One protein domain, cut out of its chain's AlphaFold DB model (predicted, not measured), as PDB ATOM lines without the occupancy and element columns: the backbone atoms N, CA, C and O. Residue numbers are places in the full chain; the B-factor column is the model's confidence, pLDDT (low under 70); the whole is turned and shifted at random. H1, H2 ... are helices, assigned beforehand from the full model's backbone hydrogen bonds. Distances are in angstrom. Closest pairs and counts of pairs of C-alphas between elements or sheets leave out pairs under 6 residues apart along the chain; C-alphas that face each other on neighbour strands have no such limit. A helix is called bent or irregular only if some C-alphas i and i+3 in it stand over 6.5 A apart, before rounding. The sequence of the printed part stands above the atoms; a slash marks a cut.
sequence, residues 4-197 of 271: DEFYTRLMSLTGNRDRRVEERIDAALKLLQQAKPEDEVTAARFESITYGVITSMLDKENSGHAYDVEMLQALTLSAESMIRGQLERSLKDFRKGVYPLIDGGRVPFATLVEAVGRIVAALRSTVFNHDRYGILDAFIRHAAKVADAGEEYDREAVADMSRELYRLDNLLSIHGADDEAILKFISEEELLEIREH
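Overview. This is residues 4 to 197 of the 271 residues of an uncharacterized protein of Bacteroidales bacterium (UniProt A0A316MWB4). Helices stand side by side in a long zigzag slab, set across its long axis, with H1, H2 and H3 making a triangle at one end, H4 and H7 in the middle and H8 and H9 beyond them. Short H11 closes the other end, beside H9, and H6 fills in between H4 and H8. The printed part has 194 residues with eleven named helices, H1 to H11 in order, and no named strand; its class is all helix. It is compact, with a radius of gyration of the C-alphas of 18.2 A, and its outline is elongated, 56 by 34 by 23 A.

Along the chain. The longest helix, H3, holds residues 40 to 61 and measures 31.3 A, from C-alpha 40 at (-6.977, -29.770, -35.094). Before it come H1, residues 4 to 14, beginning at C-alpha 4 at (0.829, -13.516, -34.308), and H2, residues 21 to 35, 21.5 A. After it come H4, residues 68 to 84, 24.4 A; H5, 88 to 91; H6, 95 to 103; H7, 109 to 124, 21.8 A; H8, 129 to 148, 28.3 A; H9, 155 to 172, 25.3 A; H10, 179 to 182; and H11, 188 to 196, ending at C-alpha 196 at (-48.590, -25.396, -31.148). H6 is irregular, but only just: C-alphas 97 and 100 are 6.7 A apart.

Arrangement. H1, H2, H3, H4, H7, H8 and H9 form a bundle, helices standing alongside one another, and the helix packing is mostly aligned. H3 and H4 touch as a hairpin, closest at the C-alphas of Ala 44 and Ser 81, 4.9 A, at a shallow tilt of 26 degrees. H2 and H3 are a hairpin too, closest at the C-alphas of Ile 25 and Ile 54, 6.7 A. H1 touches H2, with the C-alphas of Thr 14 and Arg 24 closest at 5.1 A. H4 touches H7, running the same way, with the C-alphas of Thr 76 and Ile 119 closest at 5.6 A. H5 touches H4, closest at the C-alphas of Glu 88 and Met 82, 5.6 A. H6 touches H8, closest at the C-alphas of Arg 95 and Asp 131, 5.2 A. H8 and H9, a hairpin, touch at a steep tilt of 40 degrees, with the C-alphas of Leu 136 and Leu 165 closest at 5.9 A. H10 touches H8 at the C-alphas of Ala 181 and Ala 144, 5.3 A, the closest pair. H11 touches H9, with the C-alphas of Ile 194 and Arg 167 closest at 6.1 A. Every O i to N i+4 pair is within hydrogen-bond range in H1, H2, H4, H7, H8, H9 and H11; H3 has 17 of 18 and H6 3 of 5, while H5 and H10 are too short for such a pair.

Size, cuts and confidence. The two C-alphas farthest apart, those of Asp 18 and Glu 196, are 58.4 A apart. The printed part has no cut and no long link. Mean pLDDT of the printed part is 96.3, and no printed residue is under 70.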
ATOM      1  N   ASP A   4       0.497 -14.928 -34.062       94.00
ATOM      2  CA  ASP A   4       0.829 -13.516 -34.308       94.00
ATOM      3  C   ASP A   4       1.718 -13.324 -35.545       94.00
ATOM      4  O   ASP A   4       1.489 -12.432 -36.371       94.00
ATOM      5  N   GLU A   5       2.726 -14.188 -35.707       95.12
ATOM      6  CA  GLU A   5       3.585 -14.202 -36.896       95.12
ATOM      7  C   GLU A   5       2.768 -14.482 -38.159       95.12
ATOM      8  O   GLU A   5       2.960 -13.834 -39.193       95.12
ATOM      9  N   PHE A   6       1.851 -15.445 -38.074       97.12
ATOM     10  CA  PHE A   6       0.971 -15.811 -39.174       97.12
ATOM     11  C   PHE A   6       0.031 -14.676 -39.552       97.12
ATOM     12  O   PHE A   6      -0.009 -14.297 -40.721       97.12
ATOM     13  N   TYR A   7      -0.659 -14.090 -38.574       97.12
ATOM     14  CA  TYR A   7      -1.569 -12.971 -38.785       97.12
ATOM     15  C   TYR A   7      -0.855 -11.781 -39.433       97.12
ATOM     16  O   TYR A   7      -1.335 -11.224 -40.419       97.12
ATOM     17  N   THR A   8       0.348 -11.443 -38.965       97.19
ATOM     18  CA  THR A   8       1.148 -10.350 -39.543       97.19
ATOM     19  C   THR A   8       1.477 -10.603 -41.018       97.19
ATOM     20  O   THR A   8       1.321  -9.716 -41.862       97.19
ATOM     21  N   ARG A   9       1.903 -11.828 -41.361       97.75
ATOM     22  CA  ARG A   9       2.174 -12.211 -42.758       97.75
ATOM     23  C   ARG A   9       0.904 -12.184 -43.600       97.75
ATOM     24  O   ARG A   9       0.924 -11.660 -44.711       97.75
ATOM     25  N   LEU A  10      -0.193 -12.705 -43.065       97.69
ATOM     26  CA  LEU A  10      -1.491 -12.740 -43.724       97.69
ATOM     27  C   LEU A  10      -2.002 -11.327 -44.043       97.69
ATOM     28  O   LEU A  10      -2.413 -11.075 -45.174       97.69
ATOM     29  N   MET A  11      -1.899 -10.388 -43.100       97.81
ATOM     30  CA  MET A  11      -2.254  -8.978 -43.306       97.81
ATOM     31  C   MET A  11      -1.387  -8.311 -44.380       97.81
ATOM     32  O   MET A  11      -1.886  -7.515 -45.171       97.81
ATOM     33  N   SER A  12      -0.097  -8.654 -44.461       97.25
ATOM     34  CA  SER A  12       0.783  -8.148 -45.522       97.25
ATOM     35  C   SER A  12       0.388  -8.673 -46.907       97.25
ATOM     36  O   SER A  12       0.369  -7.903 -47.867       97.25
ATOM     37  N   LEU A  13       0.043  -9.959 -47.020       97.38
ATOM     38  CA  LEU A  13      -0.387 -10.570 -48.281       97.38
ATOM     39  C   LEU A  13      -1.738 -10.021 -48.737       97.38
ATOM     40  O   LEU A  13      -1.875  -9.563 -49.869       97.38
ATOM     41  N   THR A  14      -2.719 -10.031 -47.839       96.75
ATOM     42  CA  THR A  14      -4.080  -9.570 -48.120       96.75
ATOM     43  C   THR A  14      -4.180  -8.057 -48.195       96.75
ATOM     44  O   THR A  14      -5.134  -7.571 -48.773       96.75
ATOM     45  N   GLY A  15      -3.220  -7.282 -47.686       95.75
ATOM     46  CA  GLY A  15      -3.175  -5.824 -47.829       95.75
ATOM     47  C   GLY A  15      -2.482  -5.320 -49.101       95.75
ATOM     48  O   GLY A  15      -2.511  -4.119 -49.369       95.75
ATOM     49  N   ASN A  16      -1.849  -6.201 -49.883       95.12
ATOM     50  CA  ASN A  16      -1.047  -5.804 -51.039       95.12
ATOM     51  C   ASN A  16      -1.920  -5.443 -52.255       95.12
ATOM     52  O   ASN A  16      -2.299  -6.312 -53.036       95.12
ATOM     53  N   ARG A  17      -2.192  -4.146 -52.434       93.38
ATOM     54  CA  ARG A  17      -3.016  -3.611 -53.534       93.38
ATOM     55  C   ARG A  17      -2.351  -3.625 -54.911       93.38
ATOM     56  O   ARG A  17      -3.038  -3.377 -55.894       93.38
ATOM     57  N   ASP A  18      -1.062  -3.947 -54.999       95.69
ATOM     58  CA  ASP A  18      -0.385  -4.130 -56.290       95.69
ATOM     59  C   ASP A  18      -0.754  -5.475 -56.944       95.69
ATOM     60  O   ASP A  18      -0.394  -5.734 -58.092       95.69
ATOM     61  N   ARG A  19      -1.459  -6.344 -56.208       95.44
ATOM     62  CA  ARG A  19      -1.952  -7.643 -56.665       95.44
ATOM     63  C   ARG A  19      -3.460  -7.641 -56.825       95.44
ATOM     64  O   ARG A  19      -4.178  -6.930 -56.117       95.44
ATOM     65  N   ARG A  20      -3.939  -8.507 -57.715       96.19
ATOM     66  CA  ARG A  20      -5.375  -8.744 -57.872       96.19
ATOM     67  C   ARG A  20      -5.957  -9.412 -56.621       96.19
ATOM     68  O   ARG A  20      -5.232 -10.022 -55.833       96.19
ATOM     69  N   VAL A  21      -7.270  -9.292 -56.432       96.44
ATOM     70  CA  VAL A  21      -7.976  -9.859 -55.268       96.44
ATOM     71  C   VAL A  21      -7.793 -11.374 -55.212       96.44
ATOM     72  O   VAL A  21      -7.440 -11.910 -54.166       96.44
ATOM     73  N   GLU A  22      -7.930 -12.045 -56.350       96.62
ATOM     74  CA  GLU A  22      -7.795 -13.494 -56.492       96.62
ATOM     75  C   GLU A  22      -6.381 -13.956 -56.087       96.62
ATOM     76  O   GLU A  22      -6.215 -14.876 -55.292       96.62
ATOM     77  N   GLU A  23      -5.346 -13.226 -56.514       97.75
ATOM     78  CA  GLU A  23      -3.948 -13.512 -56.158       97.75
ATOM     79  C   GLU A  23      -3.667 -13.321 -54.658       97.75
ATOM     80  O   GLU A  23      -2.792 -13.985 -54.088       97.75
ATOM     81  N   ARG A  24      -4.376 -12.390 -54.008       98.12
ATOM     82  CA  ARG A  24      -4.280 -12.147 -52.560       98.12
ATOM     83  C   ARG A  24      -4.958 -13.270 -51.773       98.12
ATOM     84  O   ARG A  24      -4.384 -13.714 -50.777       98.12
ATOM     85  N   ILE A  25      -6.112 -13.758 -52.239       98.12
ATOM     86  CA  ILE A  25      -6.800 -14.934 -51.678       98.12
ATOM     87  C   ILE A  25      -5.897 -16.166 -51.788       98.12
ATOM     88  O   ILE A  25      -5.604 -16.805 -50.779       98.12
ATOM     89  N   ASP A  26      -5.366 -16.450 -52.979       98.25
ATOM     90  CA  ASP A  26      -4.483 -17.599 -53.204       98.25
ATOM     91  C   ASP A  26      -3.233 -17.548 -52.321       98.25
ATOM     92  O   ASP A  26      -2.810 -18.554 -51.745       98.25
ATOM     93  N   ALA A  27      -2.637 -16.362 -52.171       98.19
ATOM     94  CA  ALA A  27      -1.489 -16.177 -51.295       98.19
ATOM     95  C   ALA A  27      -1.833 -16.447 -49.820       98.19
ATOM     96  O   ALA A  27      -1.035 -17.077 -49.121       98.19
ATOM     97  N   ALA A  28      -3.007 -16.006 -49.357       98.38
ATOM     98  CA  ALA A  28      -3.501 -16.275 -48.008       98.38
ATOM     99  C   ALA A  28      -3.719 -17.779 -47.769       98.38
ATOM    100  O   ALA A  28      -3.202 -18.329 -46.796       98.38
ATOM    101  N   LEU A  29      -4.393 -18.470 -48.693       98.25
ATOM    102  CA  LEU A  29      -4.635 -19.915 -48.601       98.25
ATOM    103  C   LEU A  29      -3.332 -20.723 -48.664       98.25
ATOM    104  O   LEU A  29      -3.156 -21.703 -47.938       98.25
ATOM    105  N   LYS A  30      -2.366 -20.285 -49.475       98.19
ATOM    106  CA  LYS A  30      -1.036 -20.901 -49.521       98.19
ATOM    107  C   LYS A  30      -0.276 -20.726 -48.207       98.19
ATOM    108  O   LYS A  30       0.426 -21.646 -47.791       98.19
ATOM    109  N   LEU A  31      -0.392 -19.567 -47.555       98.12
ATOM    110  CA  LEU A  31       0.200 -19.347 -46.236       98.12
ATOM    111  C   LEU A  31      -0.452 -20.261 -45.187       98.12
ATOM    112  O   LEU A  31       0.265 -20.876 -44.398       98.12
ATOM    113  N   LEU A  32      -1.780 -20.413 -45.215       97.62
ATOM    114  CA  LEU A  32      -2.516 -21.339 -44.347       97.62
ATOM    115  C   LEU A  32      -2.011 -22.784 -44.491       97.62
ATOM    116  O   LEU A  32      -1.668 -23.422 -43.498       97.62
ATOM    117  N   GLN A  33      -1.839 -23.275 -45.722       95.81
ATOM    118  CA  GLN A  33      -1.288 -24.615 -45.984       95.81
ATOM    119  C   GLN A  33       0.143 -24.814 -45.451       95.81
ATOM    120  O   GLN A  33       0.568 -25.944 -45.199       95.81
ATOM    121  N   GLN A  34       0.912 -23.733 -45.295       95.31
ATOM    122  CA  GLN A  34       2.263 -23.775 -44.730       95.31
ATOM    123  C   GLN A  34       2.267 -23.782 -43.201       95.31
ATOM    124  O   GLN A  34       3.283 -24.167 -42.623       95.31
ATOM    125  N   ALA A  35       1.175 -23.368 -42.550       92.94
ATOM    126  CA  ALA A  35       1.117 -23.256 -41.096       92.94
ATOM    127  C   ALA A  35       1.277 -24.601 -40.388       92.94
ATOM    128  O   ALA A  35       1.980 -24.648 -39.381       92.94
ATOM    129  N   LYS A  36       0.683 -25.666 -40.948       89.56
ATOM    130  CA  LYS A  36       0.776 -27.066 -40.487       89.56
ATOM    131  C   LYS A  36       0.863 -27.210 -38.953       89.56
ATOM    132  O   LYS A  36       1.862 -27.739 -38.462       89.56
ATOM    133  N   PRO A  37      -0.126 -26.700 -38.198       92.31
ATOM    134  CA  PRO A  37      -0.156 -26.885 -36.753       92.31
ATOM    135  C   PRO A  37      -0.348 -28.363 -36.390       92.31
ATOM    136  O   PRO A  37      -0.792 -29.162 -37.214       92.31
ATOM    137  N   GLU A  38       0.032 -28.718 -35.163       90.62
ATOM    138  CA  GLU A  38       0.073 -30.112 -34.704       90.62
ATOM    139  C   GLU A  38      -1.304 -30.658 -34.305       90.62
ATOM    140  O   GLU A  38      -1.539 -31.857 -34.440       90.62
ATOM    141  N   ASP A  39      -2.214 -29.795 -33.844       95.50
ATOM    142  CA  ASP A  39      -3.557 -30.169 -33.398       95.50
ATOM    143  C   ASP A  39      -4.672 -29.506 -34.227       95.50
ATOM    144  O   ASP A  39      -4.503 -28.431 -34.815       95.50
ATOM    145  N   GLU A  40      -5.831 -30.166 -34.268       96.31
ATOM    146  CA  GLU A  40      -6.977 -29.770 -35.094       96.31
ATOM    147  C   GLU A  40      -7.639 -28.464 -34.635       96.31
ATOM    148  O   GLU A  40      -8.098 -27.688 -35.475       96.31
ATOM    149  N   VAL A  41      -7.661 -28.183 -33.326       97.12
ATOM    150  CA  VAL A  41      -8.254 -26.946 -32.785       97.12
ATOM    151  C   VAL A  41      -7.403 -25.755 -33.205       97.12
ATOM    152  O   VAL A  41      -7.916 -24.765 -33.728       97.12
ATOM    153  N   THR A  42      -6.083 -25.857 -33.057       96.56
ATOM    154  CA  THR A  42      -5.153 -24.847 -33.550       96.56
ATOM    155  C   THR A  42      -5.260 -24.714 -35.068       96.56
ATOM    156  O   THR A  42      -5.358 -23.588 -35.547       96.56
ATOM    157  N   ALA A  43      -5.336 -25.811 -35.833       97.00
ATOM    158  CA  ALA A  43      -5.581 -25.756 -37.281       97.00
ATOM    159  C   ALA A  43      -6.819 -24.924 -37.632       97.00
ATOM    160  O   ALA A  43      -6.727 -23.991 -38.434       97.00
ATOM    161  N   ALA A  44      -7.935 -25.184 -36.954       97.88
ATOM    162  CA  ALA A  44      -9.171 -24.436 -37.129       97.88
ATOM    163  C   ALA A  44      -9.039 -22.954 -36.732       97.88
ATOM    164  O   ALA A  44      -9.628 -22.088 -37.376       97.88
ATOM    165  N   ARG A  45      -8.213 -22.611 -35.736       97.75
ATOM    166  CA  ARG A  45      -7.929 -21.203 -35.391       97.75
ATOM    167  C   ARG A  45      -7.159 -20.479 -36.496       97.75
ATOM    168  O   ARG A  45      -7.499 -19.344 -36.825       97.75
ATOM    169  N   PHE A  46      -6.160 -21.121 -37.106       98.06
ATOM    170  CA  PHE A  46      -5.465 -20.556 -38.272       98.06
ATOM    171  C   PHE A  46      -6.421 -20.367 -39.462       98.06
ATOM    172  O   PHE A  46      -6.369 -19.337 -40.139       98.06
ATOM    173  N   GLU A  47      -7.309 -21.332 -39.700       98.25
ATOM    174  CA  GLU A  47      -8.364 -21.242 -40.717       98.25
ATOM    175  C   GLU A  47      -9.309 -20.065 -40.452       98.25
ATOM    176  O   GLU A  47      -9.476 -19.217 -41.327       98.25
ATOM    177  N   SER A  48      -9.841 -19.948 -39.234       97.75
ATOM    178  CA  SER A  48     -10.747 -18.864 -38.836       97.75
ATOM    179  C   SER A  48     -10.112 -17.487 -39.034       97.75
ATOM    180  O   SER A  48     -10.720 -16.601 -39.638       97.75
ATOM    181  N   ILE A  49      -8.848 -17.323 -38.632       98.00
ATOM    182  CA  ILE A  49      -8.085 -16.094 -38.883       98.00
ATOM    183  C   ILE A  49      -7.938 -15.833 -40.388       98.00
ATOM    184  O   ILE A  49      -8.125 -14.704 -40.841       98.00
ATOM    185  N   THR A  50      -7.618 -16.865 -41.173       98.62
ATOM    186  CA  THR A  50      -7.453 -16.747 -42.631       98.62
ATOM    187  C   THR A  50      -8.727 -16.252 -43.295       98.62
ATOM    188  O   THR A  50      -8.702 -15.252 -44.013       98.62
ATOM    189  N   TYR A  51      -9.846 -16.918 -43.021       98.56
ATOM    190  CA  TYR A  51     -11.127 -16.568 -43.612       98.56
ATOM    191  C   TYR A  51     -11.636 -15.217 -43.105       98.56
ATOM    192  O   TYR A  51     -12.107 -14.424 -43.912       98.56
ATOM    193  N   GLY A  52     -11.450 -14.890 -41.822       97.56
ATOM    194  CA  GLY A  52     -11.804 -13.581 -41.263       97.56
ATOM    195  C   GLY A  52     -11.031 -12.408 -41.881       97.56
ATOM    196  O   GLY A  52     -11.588 -11.333 -42.111       97.56
ATOM    197  N   VAL A  53      -9.749 -12.592 -42.206       98.06
ATOM    198  CA  VAL A  53      -8.980 -11.551 -42.909       98.06
ATOM    199  C   VAL A  53      -9.397 -11.454 -44.377       98.06
ATOM    200  O   VAL A  53      -9.509 -10.342 -44.898       98.06
ATOM    201  N   ILE A  54      -9.672 -12.582 -45.042       98.44
ATOM    202  CA  ILE A  54     -10.195 -12.583 -46.416       98.44
ATOM    203  C   ILE A  54     -11.542 -11.855 -46.478       98.44
ATOM    204  O   ILE A  54     -11.711 -11.001 -47.343       98.44
ATOM    205  N   THR A  55     -12.470 -12.107 -45.550       97.19
ATOM    206  CA  THR A  55     -13.762 -11.403 -45.529       97.19
ATOM    207  C   THR A  55     -13.584  -9.905 -45.281       97.19
ATOM    208  O   THR A  55     -14.159  -9.101 -46.005       97.19
ATOM    209  N   SER A  56     -12.719  -9.496 -44.343       96.19
ATOM    210  CA  SER A  56     -12.417  -8.070 -44.111       96.19
ATOM    211  C   SER A  56     -11.767  -7.383 -45.316       96.19
ATOM    212  O   SER A  56     -11.930  -6.177 -45.529       96.19
ATOM    213  N   MET A  57     -10.984  -8.128 -46.095       97.12
ATOM    214  CA  MET A  57     -10.417  -7.646 -47.346       97.12
ATOM    215  C   MET A  57     -11.513  -7.474 -48.403       97.12
ATOM    216  O   MET A  57     -11.616  -6.401 -48.992       97.12
ATOM    217  N   LEU A  58     -12.330  -8.507 -48.620       96.75
ATOM    218  CA  LEU A  58     -13.394  -8.515 -49.620       96.75
ATOM    219  C   LEU A  58     -14.465  -7.459 -49.340       96.75
ATOM    220  O   LEU A  58     -14.869  -6.778 -50.273       96.75
ATOM    221  N   ASP A  59     -14.838  -7.226 -48.083       94.00
ATOM    222  CA  ASP A  59     -15.778  -6.167 -47.678       94.00
ATOM    223  C   ASP A  59     -15.397  -4.780 -48.240       94.00
ATOM    224  O   ASP A  59     -16.249  -3.993 -48.650       94.00
ATOM    225  N   LYS A  60     -14.093  -4.496 -48.357       93.19
ATOM    226  CA  LYS A  60     -13.578  -3.220 -48.886       93.19
ATOM    227  C   LYS A  60     -13.498  -3.178 -50.411       93.19
ATOM    228  O   LYS A  60     -13.521  -2.095 -50.989       93.19
ATOM    229  N   GLU A  61     -13.336  -4.331 -51.049       92.50
ATOM    230  CA  GLU A  61     -13.078  -4.456 -52.491       92.50
ATOM    231  C   GLU A  61     -14.364  -4.783 -53.275       92.50
ATOM    232  O   GLU A  61     -14.459  -4.512 -54.471       92.50
ATOM    233  N   ASN A  62     -15.387  -5.329 -52.612       89.94
ATOM    234  CA  ASN A  62     -16.575  -5.911 -53.235       89.94
ATOM    235  C   ASN A  62     -17.751  -4.927 -53.405       89.94
ATOM    236  O   ASN A  62     -18.914  -5.317 -53.441       89.94
ATOM    237  N   SER A  63     -17.470  -3.631 -53.564       84.25
ATOM    238  CA  SER A  63     -18.519  -2.617 -53.777       84.25
ATOM    239  C   SER A  63     -19.354  -2.847 -55.049       84.25
ATOM    240  O   SER A  63     -20.471  -2.348 -55.155       84.25
ATOM    241  N   GLY A  64     -18.819  -3.598 -56.017       86.69
ATOM    242  CA  GLY A  64     -19.478  -3.939 -57.279       86.69
ATOM    243  C   GLY A  64     -20.137  -5.321 -57.329       86.69
ATOM    244  O   GLY A  64     -20.518  -5.728 -58.426       86.69
ATOM    245  N   HIS A  65     -20.239  -6.046 -56.206       92.62
ATOM    246  CA  HIS A  65     -20.773  -7.420 -56.156       92.62
ATOM    247  C   HIS A  65     -20.005  -8.433 -57.027       92.62
ATOM    248  O   HIS A  65     -20.554  -9.438 -57.478       92.62
ATOM    249  N   ALA A  66     -18.735  -8.148 -57.326       93.75
ATOM    250  CA  ALA A  66     -17.894  -8.994 -58.171       93.75
ATOM    251  C   ALA A  66     -17.377 -10.244 -57.440       93.75
ATOM    252  O   ALA A  66     -16.982 -11.197 -58.098       93.75
ATOM    253  N   TYR A  67     -17.392 -10.221 -56.106       96.50
ATOM    254  CA  TYR A  67     -16.822 -11.241 -55.229       96.50
ATOM    255  C   TYR A  67     -17.828 -11.747 -54.184       96.50
ATOM    256  O   TYR A  67     -17.440 -12.189 -53.104       96.50
ATOM    257  N   ASP A  68     -19.132 -11.640 -54.460       97.44
ATOM    258  CA  ASP A  68     -20.174 -12.072 -53.518       97.44
ATOM    259  C   ASP A  68     -20.089 -13.574 -53.215       97.44
ATOM    260  O   ASP A  68     -20.316 -13.993 -52.080       97.44
ATOM    261  N   VAL A  69     -19.721 -14.383 -54.216       97.88
ATOM    262  CA  VAL A  69     -19.555 -15.834 -54.066       97.88
ATOM    263  C   VAL A  69     -18.373 -16.143 -53.151       97.88
ATOM    264  O   VAL A  69     -18.525 -16.882 -52.180       97.88
ATOM    265  N   GLU A  70     -17.214 -15.543 -53.409       97.75
ATOM    266  CA  GLU A  70     -16.003 -15.711 -52.606       97.75
ATOM    267  C   GLU A  70     -16.209 -15.197 -51.178       97.75
ATOM    268  O   GLU A  70     -15.765 -15.831 -50.220       97.75
ATOM    269  N   MET A  71     -16.925 -14.079 -51.018       97.88
ATOM    270  CA  MET A  71     -17.269 -13.522 -49.710       97.88
ATOM    271  C   MET A  71     -18.161 -14.486 -48.921       97.88
ATOM    272  O   MET A  71     -17.875 -14.759 -47.753       97.88
ATOM    273  N   LEU A  72     -19.201 -15.048 -49.546       98.44
ATOM    274  CA  LEU A  72     -20.089 -16.002 -48.883       98.44
ATOM    275  C   LEU A  72     -19.368 -17.310 -48.535       98.44
ATOM    276  O   LEU A  72     -19.561 -17.847 -47.443       98.44
ATOM    277  N   GLN A  73     -18.504 -17.809 -49.421       98.12
ATOM    278  CA  GLN A  73     -17.673 -18.985 -49.150       98.12
ATOM    279  C   GLN A  73     -16.719 -18.737 -47.978       98.12
ATOM    280  O   GLN A  73     -16.634 -19.564 -47.072       98.12
ATOM    281  N   ALA A  74     -16.044 -17.585 -47.951       98.31
ATOM    282  CA  ALA A  74     -15.154 -17.221 -46.857       98.31
ATOM    283  C   ALA A  74     -15.918 -17.066 -45.530       98.31
ATOM    284  O   ALA A  74     -15.453 -17.563 -44.509       98.31
ATOM    285  N   LEU A  75     -17.111 -16.460 -45.530       98.56
ATOM    286  CA  LEU A  75     -17.979 -16.411 -44.347       98.56
ATOM    287  C   LEU A  75     -18.384 -17.821 -43.890       98.56
ATOM    288  O   LEU A  75     -18.245 -18.142 -42.715       98.56
ATOM    289  N   THR A  76     -18.805 -18.688 -44.808       98.75
ATOM    290  CA  THR A  76     -19.200 -20.071 -44.488       98.75
ATOM    291  C   THR A  76     -18.062 -20.832 -43.807       98.75
ATOM    292  O   THR A  76     -18.231 -21.368 -42.712       98.75
ATOM    293  N   LEU A  77     -16.870 -20.812 -44.410       98.69
ATOM    294  CA  LEU A  77     -15.686 -21.484 -43.869       98.69
ATOM    295  C   LEU A  77     -15.201 -20.841 -42.560       98.69
ATOM    296  O   LEU A  77     -14.725 -21.537 -41.659       98.69
ATOM    297  N   SER A  78     -15.349 -19.521 -42.421       98.31
ATOM    298  CA  SER A  78     -15.069 -18.801 -41.177       98.31
ATOM    299  C   SER A  78     -15.964 -19.296 -40.039       98.31
ATOM    300  O   SER A  78     -15.459 -19.618 -38.967       98.31
ATOM    301  N   ALA A  79     -17.270 -19.447 -40.280       98.62
ATOM    302  CA  ALA A  79     -18.193 -19.909 -39.249       98.62
ATOM    303  C   ALA A  79     -17.868 -21.332 -38.768       98.62
ATOM    304  O   ALA A  79     -17.769 -21.581 -37.568       98.62
ATOM    305  N   GLU A  80     -17.621 -22.259 -39.694       98.69
ATOM    306  CA  GLU A  80     -17.273 -23.647 -39.361       98.69
ATOM    307  C   GLU A  80     -15.934 -23.762 -38.627       98.69
ATOM    308  O   GLU A  80     -15.783 -24.563 -37.701       98.69
ATOM    309  N   SER A  81     -14.942 -22.972 -39.041       98.44
ATOM    310  CA  SER A  81     -13.631 -22.950 -38.386       98.44
ATOM    311  C   SER A  81     -13.679 -22.281 -37.010       98.44
ATOM    312  O   SER A  81     -12.943 -22.710 -36.126       98.44
ATOM    313  N   MET A  82     -14.575 -21.315 -36.773       98.56
ATOM    314  CA  MET A  82     -14.817 -20.771 -35.428       98.56
ATOM    315  C   MET A  82     -15.375 -21.832 -34.477       98.56
ATOM    316  O   MET A  82     -14.887 -21.929 -33.355       98.56
ATOM    317  N   ILE A  83     -16.319 -22.668 -34.925       98.38
ATOM    318  CA  ILE A  83     -16.817 -23.793 -34.114       98.38
ATOM    319  C   ILE A  83     -15.690 -24.789 -33.820       98.38
ATOM    320  O   ILE A  83     -15.405 -25.089 -32.665       98.38
ATOM    321  N   ARG A  84     -14.978 -25.269 -34.850       98.12
ATOM    322  CA  ARG A  84     -13.876 -26.235 -34.658       98.12
ATOM    323  C   ARG A  84     -12.717 -25.672 -33.827       98.12
ATOM    324  O   ARG A  84     -12.024 -26.425 -33.150       98.12
ATOM    325  N   GLY A  85     -12.500 -24.360 -33.886       97.94
ATOM    326  CA  GLY A  85     -11.450 -23.651 -33.161       97.94
ATOM    327  C   GLY A  85     -11.813 -23.259 -31.727       97.94
ATOM    328  O   GLY A  85     -10.955 -22.669 -31.058       97.94
ATOM    329  N   GLN A  86     -13.033 -23.569 -31.265       97.19
ATOM    330  CA  GLN A  86     -13.577 -23.146 -29.966       97.19
ATOM    331  C   GLN A  86     -13.552 -21.615 -29.808       97.19
ATOM    332  O   GLN A  86     -13.009 -21.063 -28.850       97.19
ATOM    333  N   LEU A  87     -14.032 -20.923 -30.845       97.31
ATOM    334  CA  LEU A  87     -14.130 -19.464 -30.949       97.31
ATOM    335  C   LEU A  87     -15.587 -19.037 -31.168       97.31
ATOM    336  O   LEU A  87     -15.864 -18.048 -31.846       97.31
ATOM    337  N   GLU A  88     -16.541 -19.787 -30.624       97.12
ATOM    338  CA  GLU A  88     -17.968 -19.630 -30.886       97.12
ATOM    339  C   GLU A  88     -18.450 -18.217 -30.555       97.12
ATOM    340  O   GLU A  88     -19.254 -17.664 -31.296       97.12
ATOM    341  N   ARG A  89     -17.895 -17.578 -29.514       97.25
ATOM    342  CA  ARG A  89     -18.161 -16.177 -29.135       97.25
ATOM    343  C   ARG A  89     -17.978 -15.190 -30.303       97.25
ATOM    344  O   ARG A  89     -18.668 -14.172 -30.349       97.25
ATOM    345  N   SER A  90     -17.092 -15.479 -31.260       96.69
ATOM    346  CA  SER A  90     -16.841 -14.647 -32.448       96.69
ATOM    347  C   SER A  90     -17.960 -14.693 -33.495       96.69
ATOM    348  O   SER A  90     -17.971 -13.852 -34.390       96.69
ATOM    349  N   LEU A  91     -18.924 -15.614 -33.369       97.56
ATOM    350  CA  LEU A  91     -20.122 -15.681 -34.217       97.56
ATOM    351  C   LEU A  91     -21.228 -14.701 -33.798       97.56
ATOM    352  O   LEU A  91     -22.293 -14.665 -34.416       97.56
ATOM    353  N   LYS A  92     -21.011 -13.884 -32.764       97.25
ATOM    354  CA  LYS A  92     -21.960 -12.827 -32.410       97.25
ATOM    355  C   LYS A  92     -22.122 -11.853 -33.576       97.25
ATOM    356  O   LYS A  92     -21.126 -11.407 -34.143       97.25
ATOM    357  N   ASP A  93     -23.362 -11.474 -33.891       96.75
ATOM    358  CA  ASP A  93     -23.689 -10.557 -34.990       96.75
ATOM    359  C   ASP A  93     -23.283 -11.061 -36.394       96.75
ATOM    360  O   ASP A  93     -23.250 -10.275 -37.351       96.75
ATOM    361  N   PHE A  94     -23.001 -12.361 -36.556       97.25
ATOM    362  CA  PHE A  94     -22.538 -12.940 -37.820       97.25
ATOM    363  C   PHE A  94     -23.485 -12.668 -38.997       97.25
ATOM    364  O   PHE A  94     -23.037 -12.493 -40.136       97.25
ATOM    365  N   ARG A  95     -24.792 -12.518 -38.732       97.31
ATOM    366  CA  ARG A  95     -25.785 -12.180 -39.764       97.31
ATOM    367  C   ARG A  95     -25.453 -10.898 -40.520       97.31
ATOM    368  O   ARG A  95     -25.855 -10.770 -41.670       97.31
ATOM    369  N   LYS A  96     -24.734  -9.946 -39.907       96.75
ATOM    370  CA  LYS A  96     -24.407  -8.652 -40.532       96.75
ATOM    371  C   LYS A  96     -23.560  -8.816 -41.794       96.75
ATOM    372  O   LYS A  96     -23.722  -8.028 -42.717       96.75
ATOM    373  N   GLY A  97     -22.690  -9.828 -41.837       95.88
ATOM    374  CA  GLY A  97     -21.881 -10.132 -43.021       95.88
ATOM    375  C   GLY A  97     -22.633 -10.943 -44.078       95.88
ATOM    376  O   GLY A  97     -22.395 -10.773 -45.267       95.88
ATOM    377  N   VAL A  98     -23.557 -11.807 -43.650       97.88
ATOM    378  CA  VAL A  98     -24.266 -12.746 -44.536       97.88
ATOM    379  C   VAL A  98     -25.494 -12.103 -45.188       97.88
ATOM    380  O   VAL A  98     -25.723 -12.283 -46.381       97.88
ATOM    381  N   TYR A  99     -26.268 -11.323 -44.427       96.44
ATOM    382  CA  TYR A  99     -27.533 -10.732 -44.874       96.44
ATOM    383  C   TYR A  99     -27.419  -9.962 -46.205       96.44
ATOM    384  O   TYR A  99     -28.226 -10.227 -47.098       96.44
ATOM    385  N   PRO A 100     -26.425  -9.068 -46.414       95.19
ATOM    386  CA  PRO A 100     -26.326  -8.306 -47.661       95.19
ATOM    387  C   PRO A 100     -26.123  -9.184 -48.903       95.19
ATOM    388  O   PRO A 100     -26.578  -8.819 -49.986       95.19
ATOM    389  N   LEU A 101     -25.477 -10.346 -48.745       97.38
ATOM    390  CA  LEU A 101     -25.212 -11.289 -49.835       97.38
ATOM    391  C   LEU A 101     -26.468 -12.069 -50.243       97.38
ATOM    392  O   LEU A 101     -26.580 -12.471 -51.396       97.38
ATOM    393  N   ILE A 102     -27.408 -12.257 -49.313       97.12
ATOM    394  CA  ILE A 102     -28.704 -12.895 -49.579       97.12
ATOM    395  C   ILE A 102     -29.689 -11.886 -50.192       97.12
ATOM    396  O   ILE A 102     -30.353 -12.187 -51.180       97.12
ATOM    397  N   ASP A 103     -29.811 -10.692 -49.604       91.75
ATOM    398  CA  ASP A 103     -30.870  -9.739 -49.972       91.75
ATOM    399  C   ASP A 103     -30.564  -8.969 -51.269       91.75
ATOM    400  O   ASP A 103     -31.458  -8.750 -52.087       91.75
ATOM    401  N   GLY A 104     -29.302  -8.579 -51.477       88.06
ATOM    402  CA  GLY A 104     -28.885  -7.761 -52.624       88.06
ATOM    403  C   GLY A 104     -27.685  -8.301 -53.400       88.06
ATOM    404  O   GLY A 104     -27.244  -7.655 -54.351       88.06
ATOM    405  N   GLY A 105     -27.143  -9.448 -52.993       91.94
ATOM    406  CA  GLY A 105     -25.972 -10.039 -53.622       91.94
ATOM    407  C   GLY A 105     -26.265 -10.728 -54.955       91.94
ATOM    408  O   GLY A 105     -27.407 -10.976 -55.339       91.94
ATOM    409  N   ARG A 106     -25.193 -11.065 -55.671       94.62
ATOM    410  CA  ARG A 106     -25.184 -11.806 -56.941       94.62
ATOM    411  C   ARG A 106     -24.673 -13.230 -56.745       94.62
ATOM    412  O   ARG A 106     -23.837 -13.715 -57.506       94.62
ATOM    413  N   VAL A 107     -25.157 -13.891 -55.700       96.31
ATOM    414  CA  VAL A 107     -24.824 -15.287 -55.412       96.31
ATOM    415  C   VAL A 107     -25.848 -16.200 -56.097       96.31
ATOM    416  O   VAL A 107     -27.046 -15.996 -55.913       96.31
ATOM    417  N   PRO A 108     -25.422 -17.219 -56.867       95.94
ATOM    418  CA  PRO A 108     -26.343 -18.211 -57.416       95.94
ATOM    419  C   PRO A 108     -27.144 -18.918 -56.317       95.94
ATOM    420  O   PRO A 108     -26.589 -19.272 -55.276       95.94
ATOM    421  N   PHE A 109     -28.425 -19.197 -56.570       96.00
ATOM    422  CA  PHE A 109     -29.317 -19.780 -55.562       96.00
ATOM    423  C   PHE A 109     -28.799 -21.106 -54.985       96.00
ATOM    424  O   PHE A 109     -28.812 -21.298 -53.774       96.00
ATOM    425  N   ALA A 110     -28.262 -21.998 -55.824       95.81
ATOM    426  CA  ALA A 110     -27.672 -23.258 -55.363       95.81
ATOM    427  C   ALA A 110     -26.521 -23.039 -54.360       95.81
ATOM    428  O   ALA A 110     -26.425 -23.734 -53.351       95.81
ATOM    429  N   THR A 111     -25.687 -22.022 -54.597       97.62
ATOM    430  CA  THR A 111     -24.613 -21.634 -53.677       97.62
ATOM    431  C   THR A 111     -25.174 -21.045 -52.381       97.62
ATOM    432  O   THR A 111     -24.632 -21.322 -51.313       97.62
ATOM    433  N   LEU A 112     -26.261 -20.262 -52.452       97.81
ATOM    434  CA  LEU A 112     -26.952 -19.757 -51.260       97.81
ATOM    435  C   LEU A 112     -27.479 -20.902 -50.396       97.81
ATOM    436  O   LEU A 112     -27.227 -20.896 -49.196       97.81
ATOM    437  N   VAL A 113     -28.158 -21.887 -50.990       97.88
ATOM    438  CA  VAL A 113     -28.707 -23.050 -50.270       97.88
ATOM    439  C   VAL A 113     -27.610 -23.772 -49.485       97.88
ATOM    440  O   VAL A 113     -27.752 -23.982 -48.279       97.88
ATOM    441  N   GLU A 114     -26.492 -24.104 -50.141       98.06
ATOM    442  CA  GLU A 114     -25.386 -24.816 -49.493       98.06
ATOM    443  C   GLU A 114     -24.751 -23.980 -48.369       98.06
ATOM    444  O   GLU A 114     -24.579 -24.455 -47.244       98.06
ATOM    445  N   ALA A 115     -24.419 -22.721 -48.659       98.50
ATOM    446  CA  ALA A 115     -23.744 -21.844 -47.711       98.50
ATOM    447  C   ALA A 115     -24.623 -21.510 -46.498       98.50
ATOM    448  O   ALA A 115     -24.169 -21.616 -45.358       98.50
ATOM    449  N   VAL A 116     -25.889 -21.142 -46.722       98.50
ATOM    450  CA  VAL A 116     -26.833 -20.814 -45.647       98.50
ATOM    451  C   VAL A 116     -27.062 -22.026 -44.757       98.50
ATOM    452  O   VAL A 116     -26.988 -21.879 -43.541       98.50
ATOM    453  N   GLY A 117     -27.248 -23.224 -45.321       98.44
ATOM    454  CA  GLY A 117     -27.420 -24.441 -44.524       98.44
ATOM    455  C   GLY A 117     -26.238 -24.705 -43.587       98.44
ATOM    456  O   GLY A 117     -26.429 -24.994 -42.405       98.44
ATOM    457  N   ARG A 118     -25.011 -24.518 -44.083       98.69
ATOM    458  CA  ARG A 118     -23.778 -24.691 -43.298       98.69
ATOM    459  C   ARG A 118     -23.606 -23.612 -42.225       98.69
ATOM    460  O   ARG A 118     -23.279 -23.929 -41.083       98.69
ATOM    461  N   ILE A 119     -23.892 -22.349 -42.548       98.75
ATOM    462  CA  ILE A 119     -23.844 -21.240 -41.580       98.75
ATOM    463  C   ILE A 119     -24.906 -21.418 -40.487       98.75
ATOM    464  O   ILE A 119     -24.616 -21.235 -39.306       98.75
ATOM    465  N   VAL A 120     -26.130 -21.802 -40.858       98.50
ATOM    466  CA  VAL A 120     -27.221 -22.085 -39.914       98.50
ATOM    467  C   VAL A 120     -26.851 -23.246 -38.996       98.50
ATOM    468  O   VAL A 120     -27.064 -23.140 -37.789       98.50
ATOM    469  N   ALA A 121     -26.235 -24.308 -39.524       98.19
ATOM    470  CA  ALA A 121     -25.740 -25.420 -38.716       98.19
ATOM    471  C   ALA A 121     -24.677 -24.972 -37.698       98.19
ATOM    472  O   ALA A 121     -24.764 -25.348 -36.527       98.19
ATOM    473  N   ALA A 122     -23.728 -24.120 -38.104       98.50
ATOM    474  CA  ALA A 122     -22.732 -23.549 -37.196       98.50
ATOM    475  C   ALA A 122     -23.375 -22.656 -36.118       98.50
ATOM    476  O   ALA A 122     -23.049 -22.763 -34.942       98.50
ATOM    477  N   LEU A 123     -24.336 -21.803 -36.478       98.31
ATOM    478  CA  LEU A 123     -25.023 -20.958 -35.497       98.31
ATOM    479  C   LEU A 123     -25.906 -21.769 -34.544       98.31
ATOM    480  O   LEU A 123     -25.992 -21.422 -33.368       98.31
ATOM    481  N   ARG A 124     -26.511 -22.866 -35.014       96.94
ATOM    482  CA  ARG A 124     -27.311 -23.785 -34.189       96.94
ATOM    483  C   ARG A 124     -26.485 -24.436 -33.074       96.94
ATOM    484  O   ARG A 124     -27.045 -24.746 -32.027       96.94
ATOM    485  N   SER A 125     -25.174 -24.622 -33.258       96.12
ATOM    486  CA  SER A 125     -24.280 -25.105 -32.193       96.12
ATOM    487  C   SER A 125     -23.854 -24.018 -31.201       96.12
ATOM    488  O   SER A 125     -23.050 -24.286 -30.315       96.12
ATOM    489  N   THR A 126     -24.380 -22.800 -31.326       97.50
ATOM    490  CA  THR A 126     -24.108 -21.682 -30.415       97.50
ATOM    491  C   THR A 126     -25.389 -21.190 -29.752       97.50
ATOM    492  O   THR A 126     -26.491 -21.651 -30.047       97.50
ATOM    493  N   VAL A 127     -25.259 -20.195 -28.877       96.94
ATOM    494  CA  VAL A 127     -26.419 -19.505 -28.304       96.94
ATOM    495  C   VAL A 127     -27.072 -18.487 -29.240       96.94
ATOM    496  O   VAL A 127     -28.181 -18.065 -28.938       96.94
ATOM    497  N   PHE A 128     -26.438 -18.098 -30.355       98.12
ATOM    498  CA  PHE A 128     -26.843 -16.962 -31.202       98.12
ATOM    499  C   PHE A 128     -28.041 -17.262 -32.124       98.12
ATOM    500  O   PHE A 128     -27.982 -17.167 -33.354       98.12
ATOM    501  N   ASN A 129     -29.174 -17.596 -31.513       97.19
ATOM    502  CA  ASN A 129     -30.441 -17.890 -32.171       97.19
ATOM    503  C   ASN A 129     -30.996 -16.702 -32.966       97.19
ATOM    504  O   ASN A 129     -31.604 -16.909 -34.014       97.19
ATOM    505  N   HIS A 130     -30.771 -15.463 -32.526       97.38
ATOM    506  CA  HIS A 130     -31.242 -14.279 -33.255       97.38
ATOM    507  C   HIS A 130     -30.447 -13.994 -34.537       97.38
ATOM    508  O   HIS A 130     -30.976 -13.373 -35.469       97.38
ATOM    509  N   ASP A 131     -29.177 -14.400 -34.582       97.94
ATOM    510  CA  ASP A 131     -28.375 -14.372 -35.802       97.94
ATOM    511  C   ASP A 131     -28.866 -15.433 -36.786       97.94
ATOM    512  O   ASP A 131     -29.161 -15.110 -37.938       97.94
ATOM    513  N   ARG A 132     -29.073 -16.659 -36.289       97.75
ATOM    514  CA  ARG A 132     -29.648 -17.774 -37.054       97.75
ATOM    515  C   ARG A 132     -31.012 -17.421 -37.649       97.75
ATOM    516  O   ARG A 132     -31.200 -17.560 -38.854       97.75
ATOM    517  N   TYR A 133     -31.923 -16.895 -36.829       97.81
ATOM    518  CA  TYR A 133     -33.242 -16.420 -37.259       97.81
ATOM    519  C   TYR A 133     -33.131 -15.380 -38.378       97.81
ATOM    520  O   TYR A 133     -33.802 -15.496 -39.397       97.81
ATOM    521  N   GLY A 134     -32.258 -14.377 -38.219       97.12
ATOM    522  CA  GLY A 134     -32.121 -13.303 -39.207       97.12
ATOM    523  C   GLY A 134     -31.596 -13.780 -40.564       97.12
ATOM    524  O   GLY A 134     -32.019 -13.266 -41.594       97.12
ATOM    525  N   ILE A 135     -30.693 -14.763 -40.571       98.38
ATOM    526  CA  ILE A 135     -30.184 -15.369 -41.810       98.38
ATOM    527  C   ILE A 135     -31.272 -16.202 -42.489       98.38
ATOM    528  O   ILE A 135     -31.470 -16.071 -43.696       98.38
ATOM    529  N   LEU A 136     -31.992 -17.022 -41.718       98.38
ATOM    530  CA  LEU A 136     -33.095 -17.831 -42.231       98.38
ATOM    531  C   LEU A 136     -34.206 -16.955 -42.822       98.38
ATOM    532  O   LEU A 136     -34.614 -17.192 -43.952       98.38
ATOM    533  N   ASP A 137     -34.646 -15.913 -42.114       97.75
ATOM    534  CA  ASP A 137     -35.680 -14.989 -42.602       97.75
ATOM    535  C   ASP A 137     -35.272 -14.333 -43.930       97.75
ATOM    536  O   ASP A 137     -36.040 -14.352 -44.893       97.75
ATOM    537  N   ALA A 138     -34.033 -13.839 -44.030       97.69
ATOM    538  CA  ALA A 138     -33.525 -13.258 -45.270       97.69
ATOM    539  C   ALA A 138     -33.524 -14.275 -46.423       97.69
ATOM    540  O   ALA A 138     -33.954 -13.956 -47.534       97.69
ATOM    541  N   PHE A 139     -33.074 -15.506 -46.157       98.44
ATOM    542  CA  PHE A 139     -33.022 -16.573 -47.153       98.44
ATOM    543  C   PHE A 139     -34.420 -16.991 -47.624       98.44
ATOM    544  O   PHE A 139     -34.650 -17.071 -48.829       98.44
ATOM    545  N   ILE A 140     -35.375 -17.182 -46.710       98.25
ATOM    546  CA  ILE A 140     -36.749 -17.572 -47.055       98.25
ATOM    547  C   ILE A 140     -37.456 -16.474 -47.854       98.25
ATOM    548  O   ILE A 140     -38.102 -16.768 -48.860       98.25
ATOM    549  N   ARG A 141     -37.279 -15.197 -47.490       97.44
ATOM    550  CA  ARG A 141     -37.805 -14.071 -48.282       97.44
ATOM    551  C   ARG A 141     -37.197 -14.022 -49.681       97.44
ATOM    552  O   ARG A 141     -37.907 -13.739 -50.644       97.44
ATOM    553  N   HIS A 142     -35.897 -14.283 -49.809       97.25
ATOM    554  CA  HIS A 142     -35.239 -14.357 -51.110       97.25
ATOM    555  C   HIS A 142     -35.790 -15.524 -51.944       97.25
ATOM    556  O   HIS A 142     -36.203 -15.320 -53.083       97.25
ATOM    557  N   ALA A 143     -35.891 -16.719 -51.359       97.69
ATOM    558  CA  ALA A 143     -36.452 -17.894 -52.021       97.69
ATOM    559  C   ALA A 143     -37.905 -17.675 -52.471       97.69
ATOM    560  O   ALA A 143     -38.277 -18.088 -53.565       97.69
ATOM    561  N   ALA A 144     -38.722 -16.981 -51.673       97.56
ATOM    562  CA  ALA A 144     -40.092 -16.633 -52.046       97.56
ATOM    563  C   ALA A 144     -40.143 -15.748 -53.303       97.56
ATOM    564  O   ALA A 144     -40.939 -16.017 -54.201       97.56
ATOM    565  N   LYS A 145     -39.248 -14.753 -53.412       96.56
ATOM    566  CA  LYS A 145     -39.117 -13.912 -54.617       96.56
ATOM    567  C   LYS A 145     -38.704 -14.736 -55.844       96.56
ATOM    568  O   LYS A 145     -39.270 -14.546 -56.916       96.56
ATOM    569  N   VAL A 146     -37.750 -15.657 -55.682       96.12
ATOM    570  CA  VAL A 146     -37.296 -16.581 -56.744       96.12
ATOM    571  C   VAL A 146     -38.447 -17.479 -57.211       96.12
ATOM    572  O   VAL A 146     -38.682 -17.621 -58.411       96.12
ATOM    573  N   ALA A 147     -39.226 -18.024 -56.273       96.88
ATOM    574  CA  ALA A 147     -40.399 -18.835 -56.579       96.88
ATOM    575  C   ALA A 147     -41.479 -18.038 -57.335       96.88
ATOM    576  O   ALA A 147     -42.039 -18.546 -58.306       96.88
ATOM    577  N   ASP A 148     -41.738 -16.788 -56.940       97.12
ATOM    578  CA  ASP A 148     -42.697 -15.905 -57.619       97.12
ATOM    579  C   ASP A 148     -42.255 -15.513 -59.034       97.12
ATOM    580  O   ASP A 148     -43.092 -15.331 -59.921       97.12
ATOM    581  N   ALA A 149     -40.944 -15.432 -59.270       96.62
ATOM    582  CA  ALA A 149     -40.374 -15.232 -60.598       96.62
ATOM    583  C   ALA A 149     -40.452 -16.489 -61.490       96.62
ATOM    584  O   ALA A 149     -40.209 -16.399 -62.695       96.62
ATOM    585  N   GLY A 150     -40.813 -17.652 -60.930       95.56
ATOM    586  CA  GLY A 150     -40.835 -18.929 -61.645       95.56
ATOM    587  C   GLY A 150     -39.441 -19.469 -61.974       95.56
ATOM    588  O   GLY A 150     -39.296 -20.253 -62.914       95.56
ATOM    589  N   GLU A 151     -38.422 -19.028 -61.239       94.88
ATOM    590  CA  GLU A 151     -37.043 -19.494 -61.380       94.88
ATOM    591  C   GLU A 151     -36.841 -20.857 -60.693       94.88
ATOM    592  O   GLU A 151     -37.654 -21.294 -59.878       94.88
ATOM    593  N   GLU A 152     -35.765 -21.564 -61.046       93.19
ATOM    594  CA  GLU A 152     -35.442 -22.869 -60.459       93.19
ATOM    595  C   GLU A 152     -34.832 -22.708 -59.059       93.19
ATOM    596  O   GLU A 152     -33.913 -21.914 -58.853       93.19
ATOM    597  N   TYR A 153     -35.326 -23.491 -58.098       95.00
ATOM    598  CA  TYR A 153     -34.844 -23.507 -56.720       95.00
ATOM    599  C   TYR A 153     -35.020 -24.890 -56.084       95.00
ATOM    600  O   TYR A 153     -35.877 -25.679 -56.486       95.00
ATOM    601  N   ASP A 154     -34.225 -25.172 -55.052       96.38
ATOM    602  CA  ASP A 154     -34.368 -26.380 -54.239       96.38
ATOM    603  C   ASP A 154     -35.509 -26.206 -53.227       96.38
ATOM    604  O   ASP A 154     -35.350 -25.602 -52.164       96.38
ATOM    605  N   ARG A 155     -36.695 -26.707 -53.576       96.19
ATOM    606  CA  ARG A 155     -37.889 -26.567 -52.735       96.19
ATOM    607  C   ARG A 155     -37.775 -27.297 -51.400       96.19
ATOM    608  O   ARG A 155     -38.311 -26.801 -50.412       96.19
ATOM    609  N   GLU A 156     -37.140 -28.463 -51.370       97.56
ATOM    610  CA  GLU A 156     -37.050 -29.279 -50.157       97.56
ATOM    611  C   GLU A 156     -36.132 -28.607 -49.136       97.56
ATOM    612  O   GLU A 156     -36.540 -28.391 -47.993       97.56
ATOM    613  N   ALA A 157     -34.961 -28.139 -49.578       97.44
ATOM    614  CA  ALA A 157     -34.041 -27.405 -48.716       97.44
ATOM    615  C   ALA A 157     -34.669 -26.119 -48.149       97.44
ATOM    616  O   ALA A 157     -34.513 -25.807 -46.965       97.44
ATOM    617  N   VAL A 158     -35.427 -25.380 -48.970       98.25
ATOM    618  CA  VAL A 158     -36.135 -24.170 -48.521       98.25
ATOM    619  C   VAL A 158     -37.261 -24.516 -47.546       98.25
ATOM    620  O   VAL A 158     -37.454 -23.793 -46.567       98.25
ATOM    621  N   ALA A 159     -37.980 -25.623 -47.750       98.38
ATOM    622  CA  ALA A 159     -39.017 -26.074 -46.825       98.38
ATOM    623  C   ALA A 159     -38.427 -26.433 -45.452       98.38
ATOM    624  O   ALA A 159     -38.961 -26.013 -44.427       98.38
ATOM    625  N   ASP A 160     -37.287 -27.122 -45.407       98.00
ATOM    626  CA  ASP A 160     -36.621 -27.469 -44.146       98.00
ATOM    627  C   ASP A 160     -36.154 -26.238 -43.366       98.00
ATOM    628  O   ASP A 160     -36.423 -26.120 -42.163       98.00
ATOM    629  N   MET A 161     -35.535 -25.278 -44.054       98.19
ATOM    630  CA  MET A 161     -35.152 -23.997 -43.456       98.19
ATOM    631  C   MET A 161     -36.372 -23.172 -43.026       98.19
ATOM    632  O   MET A 161     -36.327 -22.511 -41.989       98.19
ATOM    633  N   SER A 162     -37.486 -23.251 -43.761       98.19
ATOM    634  CA  SER A 162     -38.749 -22.600 -43.386       98.19
ATOM    635  C   SER A 162     -39.301 -23.148 -42.070       98.19
ATOM    636  O   SER A 162     -39.706 -22.380 -41.195       98.19
ATOM    637  N   ARG A 163     -39.263 -24.475 -41.884       97.69
ATOM    638  CA  ARG A 163     -39.681 -25.115 -40.624       97.69
ATOM    639  C   ARG A 163     -38.794 -24.687 -39.460       97.69
ATOM    640  O   ARG A 163     -39.290 -24.464 -38.358       97.69
ATOM    641  N   GLU A 164     -37.484 -24.583 -39.677       97.19
ATOM    642  CA  GLU A 164     -36.556 -24.088 -38.655       97.19
ATOM    643  C   GLU A 164     -36.818 -22.622 -38.291       97.19
ATOM    644  O   GLU A 164     -36.919 -22.309 -37.105       97.19
ATOM    645  N   LEU A 165     -36.992 -21.747 -39.288       97.56
ATOM    646  CA  LEU A 165     -37.339 -20.341 -39.076       97.56
ATOM    647  C   LEU A 165     -38.600 -20.210 -38.221       97.56
ATOM    648  O   LEU A 165     -38.596 -19.479 -37.235       97.56
ATOM    649  N   TYR A 166     -39.659 -20.942 -38.570       96.75
ATOM    650  CA  TYR A 166     -40.938 -20.827 -37.878       96.75
ATOM    651  C   TYR A 166     -40.896 -21.394 -36.451       96.75
ATOM    652  O   TYR A 166     -41.495 -20.824 -35.539       96.75
ATOM    653  N   ARG A 167     -40.122 -22.464 -36.205       96.06
ATOM    654  CA  ARG A 167     -39.833 -22.919 -34.831       96.06
ATOM    655  C   ARG A 167     -39.141 -21.819 -34.032       96.06
ATOM    656  O   ARG A 167     -39.559 -21.527 -32.913       96.06
ATOM    657  N   LEU A 168     -38.107 -21.200 -34.603       96.19
ATOM    658  CA  LEU A 168     -37.365 -20.125 -33.948       96.19
ATOM    659  C   LEU A 168     -38.231 -18.899 -33.676       96.19
ATOM    660  O   LEU A 168     -38.138 -18.348 -32.587       96.19
ATOM    661  N   ASP A 169     -39.081 -18.494 -34.616       95.62
ATOM    662  CA  ASP A 169     -40.006 -17.370 -34.446       95.62
ATOM    663  C   ASP A 169     -40.857 -17.517 -33.173       95.62
ATOM    664  O   ASP A 169     -40.939 -16.601 -32.345       95.62
ATOM    665  N   ASN A 170     -41.401 -18.721 -32.975       94.38
ATOM    666  CA  ASN A 170     -42.235 -19.068 -31.832       94.38
ATOM    667  C   ASN A 170     -41.428 -19.261 -30.534       94.38
ATOM    668  O   ASN A 170     -41.892 -18.880 -29.459       94.38
ATOM    669  N   LEU A 171     -40.208 -19.802 -30.612       95.00
ATOM    670  CA  LEU A 171     -39.317 -19.962 -29.454       95.00
ATOM    671  C   LEU A 171     -38.774 -18.618 -28.945       95.00
ATOM    672  O   LEU A 171     -38.806 -18.353 -27.744       95.00
ATOM    673  N   LEU A 172     -38.323 -17.753 -29.857       93.62
ATOM    674  CA  LEU A 172     -37.829 -16.402 -29.569       93.62
ATOM    675  C   LEU A 172     -38.968 -15.438 -29.191       93.62
ATOM    676  O   LEU A 172     -38.710 -14.379 -28.619       93.62
ATOM    677  N   SER A 173     -40.222 -15.797 -29.499       86.00
ATOM    678  CA  SER A 173     -41.407 -14.940 -29.332       86.00
ATOM    679  C   SER A 173     -41.299 -13.615 -30.110       86.00
ATOM    680  O   SER A 173     -41.692 -12.563 -29.603       86.00
ATOM    681  N   ILE A 174     -40.724 -13.655 -31.319       76.44
ATOM    682  CA  ILE A 174     -40.514 -12.467 -32.167       76.44
ATOM    683  C   ILE A 174     -41.696 -12.234 -33.120       76.44
ATOM    684  O   ILE A 174     -41.947 -11.076 -33.450       76.44
ATOM    685  N   HIS A 175     -42.465 -13.272 -33.485       82.38
ATOM    686  CA  HIS A 175     -43.658 -13.188 -34.350       82.38
ATOM    687  C   HIS A 175     -43.469 -12.259 -35.558       82.38
ATOM    688  O   HIS A 175     -44.290 -11.382 -35.829       82.38
ATOM    689  N   GLY A 176     -42.329 -12.413 -36.232       83.88
ATOM    690  CA  GLY A 176     -41.880 -11.571 -37.339       83.88
ATOM    691  C   GLY A 176     -41.623 -12.337 -38.633       83.88
ATOM    692  O   GLY A 176     -41.245 -11.716 -39.630       83.88
ATOM    693  N   ALA A 177     -41.789 -13.660 -38.618       91.38
ATOM    694  CA  ALA A 177     -41.694 -14.480 -39.810       91.38
ATOM    695  C   ALA A 177     -42.798 -14.108 -40.814       91.38
ATOM    696  O   ALA A 177     -43.914 -13.743 -40.445       91.38
ATOM    697  N   ASP A 178     -42.467 -14.164 -42.101       94.56
ATOM    698  CA  ASP A 178     -43.415 -13.873 -43.173       94.56
ATOM    699  C   ASP A 178     -44.197 -15.134 -43.544       94.56
ATOM    700  O   ASP A 178     -43.722 -15.961 -44.326       94.56
ATOM    701  N   ASP A 179     -45.384 -15.286 -42.956       94.75
ATOM    702  CA  ASP A 179     -46.255 -16.440 -43.189       94.75
ATOM    703  C   ASP A 179     -46.561 -16.636 -44.684       94.75
ATOM    704  O   ASP A 179     -46.590 -17.771 -45.153       94.75
ATOM    705  N   GLU A 180     -46.728 -15.556 -45.462       96.19
ATOM    706  CA  GLU A 180     -46.994 -15.655 -46.903       96.19
ATOM    707  C   GLU A 180     -45.788 -16.233 -47.652       96.19
ATOM    708  O   GLU A 180     -45.950 -17.100 -48.515       96.19
ATOM    709  N   ALA A 181     -44.573 -15.797 -47.306       97.12
ATOM    710  CA  ALA A 181     -43.352 -16.362 -47.871       97.12
ATOM    711  C   ALA A 181     -43.187 -17.843 -47.496       97.12
ATOM    712  O   ALA A 181     -42.851 -18.663 -48.351       97.12
ATOM    713  N   ILE A 182     -43.455 -18.199 -46.237       97.25
ATOM    714  CA  ILE A 182     -43.287 -19.566 -45.730       97.25
ATOM    715  C   ILE A 182     -44.325 -20.532 -46.327       97.25
ATOM    716  O   ILE A 182     -43.970 -21.650 -46.714       97.25
ATOM    717  N   LEU A 183     -45.581 -20.098 -46.475       97.38
ATOM    718  CA  LEU A 183     -46.681 -20.894 -47.039       97.38
ATOM    719  C   LEU A 183     -46.443 -21.341 -48.492       97.38
ATOM    720  O   LEU A 183     -47.119 -22.242 -48.992       97.38
ATOM    721  N   LYS A 184     -45.467 -20.750 -49.193       96.94
ATOM    722  CA  LYS A 184     -45.028 -21.229 -50.516       96.94
ATOM    723  C   LYS A 184     -44.312 -22.581 -50.432       96.94
ATOM    724  O   LYS A 184     -44.336 -23.355 -51.395       96.94
ATOM    725  N   PHE A 185     -43.680 -22.873 -49.297       97.75
ATOM    726  CA  PHE A 185     -42.781 -24.014 -49.129       97.75
ATOM    727  C   PHE A 185     -43.343 -25.087 -48.203       97.75
ATOM    728  O   PHE A 185     -43.131 -26.269 -48.478       97.75
ATOM    729  N   ILE A 186     -44.104 -24.700 -47.177       97.31
ATOM    730  CA  ILE A 186     -44.770 -25.616 -46.241       97.31
ATOM    731  C   ILE A 186     -46.260 -25.295 -46.117       97.31
ATOM    732  O   ILE A 186     -46.691 -24.183 -46.403       97.31
ATOM    733  N   SER A 187     -47.064 -26.290 -45.745       97.62
ATOM    734  CA  SER A 187     -48.521 -26.142 -45.679       97.62
ATOM    735  C   SER A 187     -48.978 -25.365 -44.437       97.62
ATOM    736  O   SER A 187     -48.266 -25.278 -43.438       97.62
ATOM    737  N   GLU A 188     -50.204 -24.838 -44.476       97.19
ATOM    738  CA  GLU A 188     -50.837 -24.191 -43.317       97.19
ATOM    739  C   GLU A 188     -51.009 -25.161 -42.132       97.19
ATOM    740  O   GLU A 188     -50.847 -24.768 -40.979       97.19
ATOM    741  N   GLU A 189     -51.281 -26.439 -42.414       97.75
ATOM    742  CA  GLU A 189     -51.382 -27.490 -41.396       97.75
ATOM    743  C   GLU A 189     -50.037 -27.713 -40.687       97.75
ATOM    744  O   GLU A 189     -49.989 -27.712 -39.457       97.75
ATOM    745  N   GLU A 190     -48.938 -27.806 -41.446       96.62
ATOM    746  CA  GLU A 190     -47.584 -27.921 -40.884       96.62
ATOM    747  C   GLU A 190     -47.199 -26.684 -40.059       96.62
ATOM    748  O   GLU A 190     -46.604 -26.810 -38.988       96.62
ATOM    749  N   LEU A 191     -47.547 -25.480 -40.527       95.50
ATOM    750  CA  LEU A 191     -47.310 -24.248 -39.769       95.50
ATOM    751  C   LEU A 191     -48.041 -24.261 -38.428       95.50
ATOM    752  O   LEU A 191     -47.439 -23.959 -37.395       95.50
ATOM    753  N   LEU A 192     -49.321 -24.638 -38.425       95.38
ATOM    754  CA  LEU A 192     -50.105 -24.720 -37.198       95.38
ATOM    755  C   LEU A 192     -49.507 -25.742 -36.221       95.38
ATOM    756  O   LEU A 192     -49.396 -25.447 -35.031       95.38
ATOM    757  N   GLU A 193     -49.067 -26.901 -36.715       95.69
ATOM    758  CA  GLU A 193     -48.403 -27.919 -35.895       95.69
ATOM    759  C   GLU A 193     -47.126 -27.376 -35.235       95.69
ATOM    760  O   GLU A 193     -46.945 -27.510 -34.022       95.69
ATOM    761  N   ILE A 194     -46.269 -26.691 -36.000       95.62
ATOM    762  CA  ILE A 194     -45.047 -26.075 -35.466       95.62
ATOM    763  C   ILE A 194     -45.380 -25.003 -34.423       95.62
ATOM    764  O   ILE A 194     -44.681 -24.898 -33.414       95.62
ATOM    765  N   ARG A 195     -46.435 -24.212 -34.640       93.00
ATOM    766  CA  ARG A 195     -46.850 -23.150 -33.715       93.00
ATOM    767  C   ARG A 195     -47.312 -23.692 -32.367       93.00
ATOM    768  O   ARG A 195     -46.998 -23.107 -31.333       93.00
ATOM    769  N   GLU A 196     -48.078 -24.778 -32.375       93.75
ATOM    770  CA  GLU A 196     -48.590 -25.396 -31.148       93.75
ATOM    771  C   GLU A 196     -47.493 -26.181 -30.408       93.75
ATOM    772  O   GLU A 196     -47.523 -26.299 -29.175       93.75
ATOM    773  N   HIS A 197     -46.483 -26.672 -31.135       93.00
ATOM    774  CA  HIS A 197     -45.383 -27.471 -30.592       93.00
ATOM    775  C   HIS A 197     -43.989 -26.987 -31.053       93.00
ATOM    776  O   HIS A 197     -43.230 -27.752 -31.658       93.00
TER     777      HIS A 197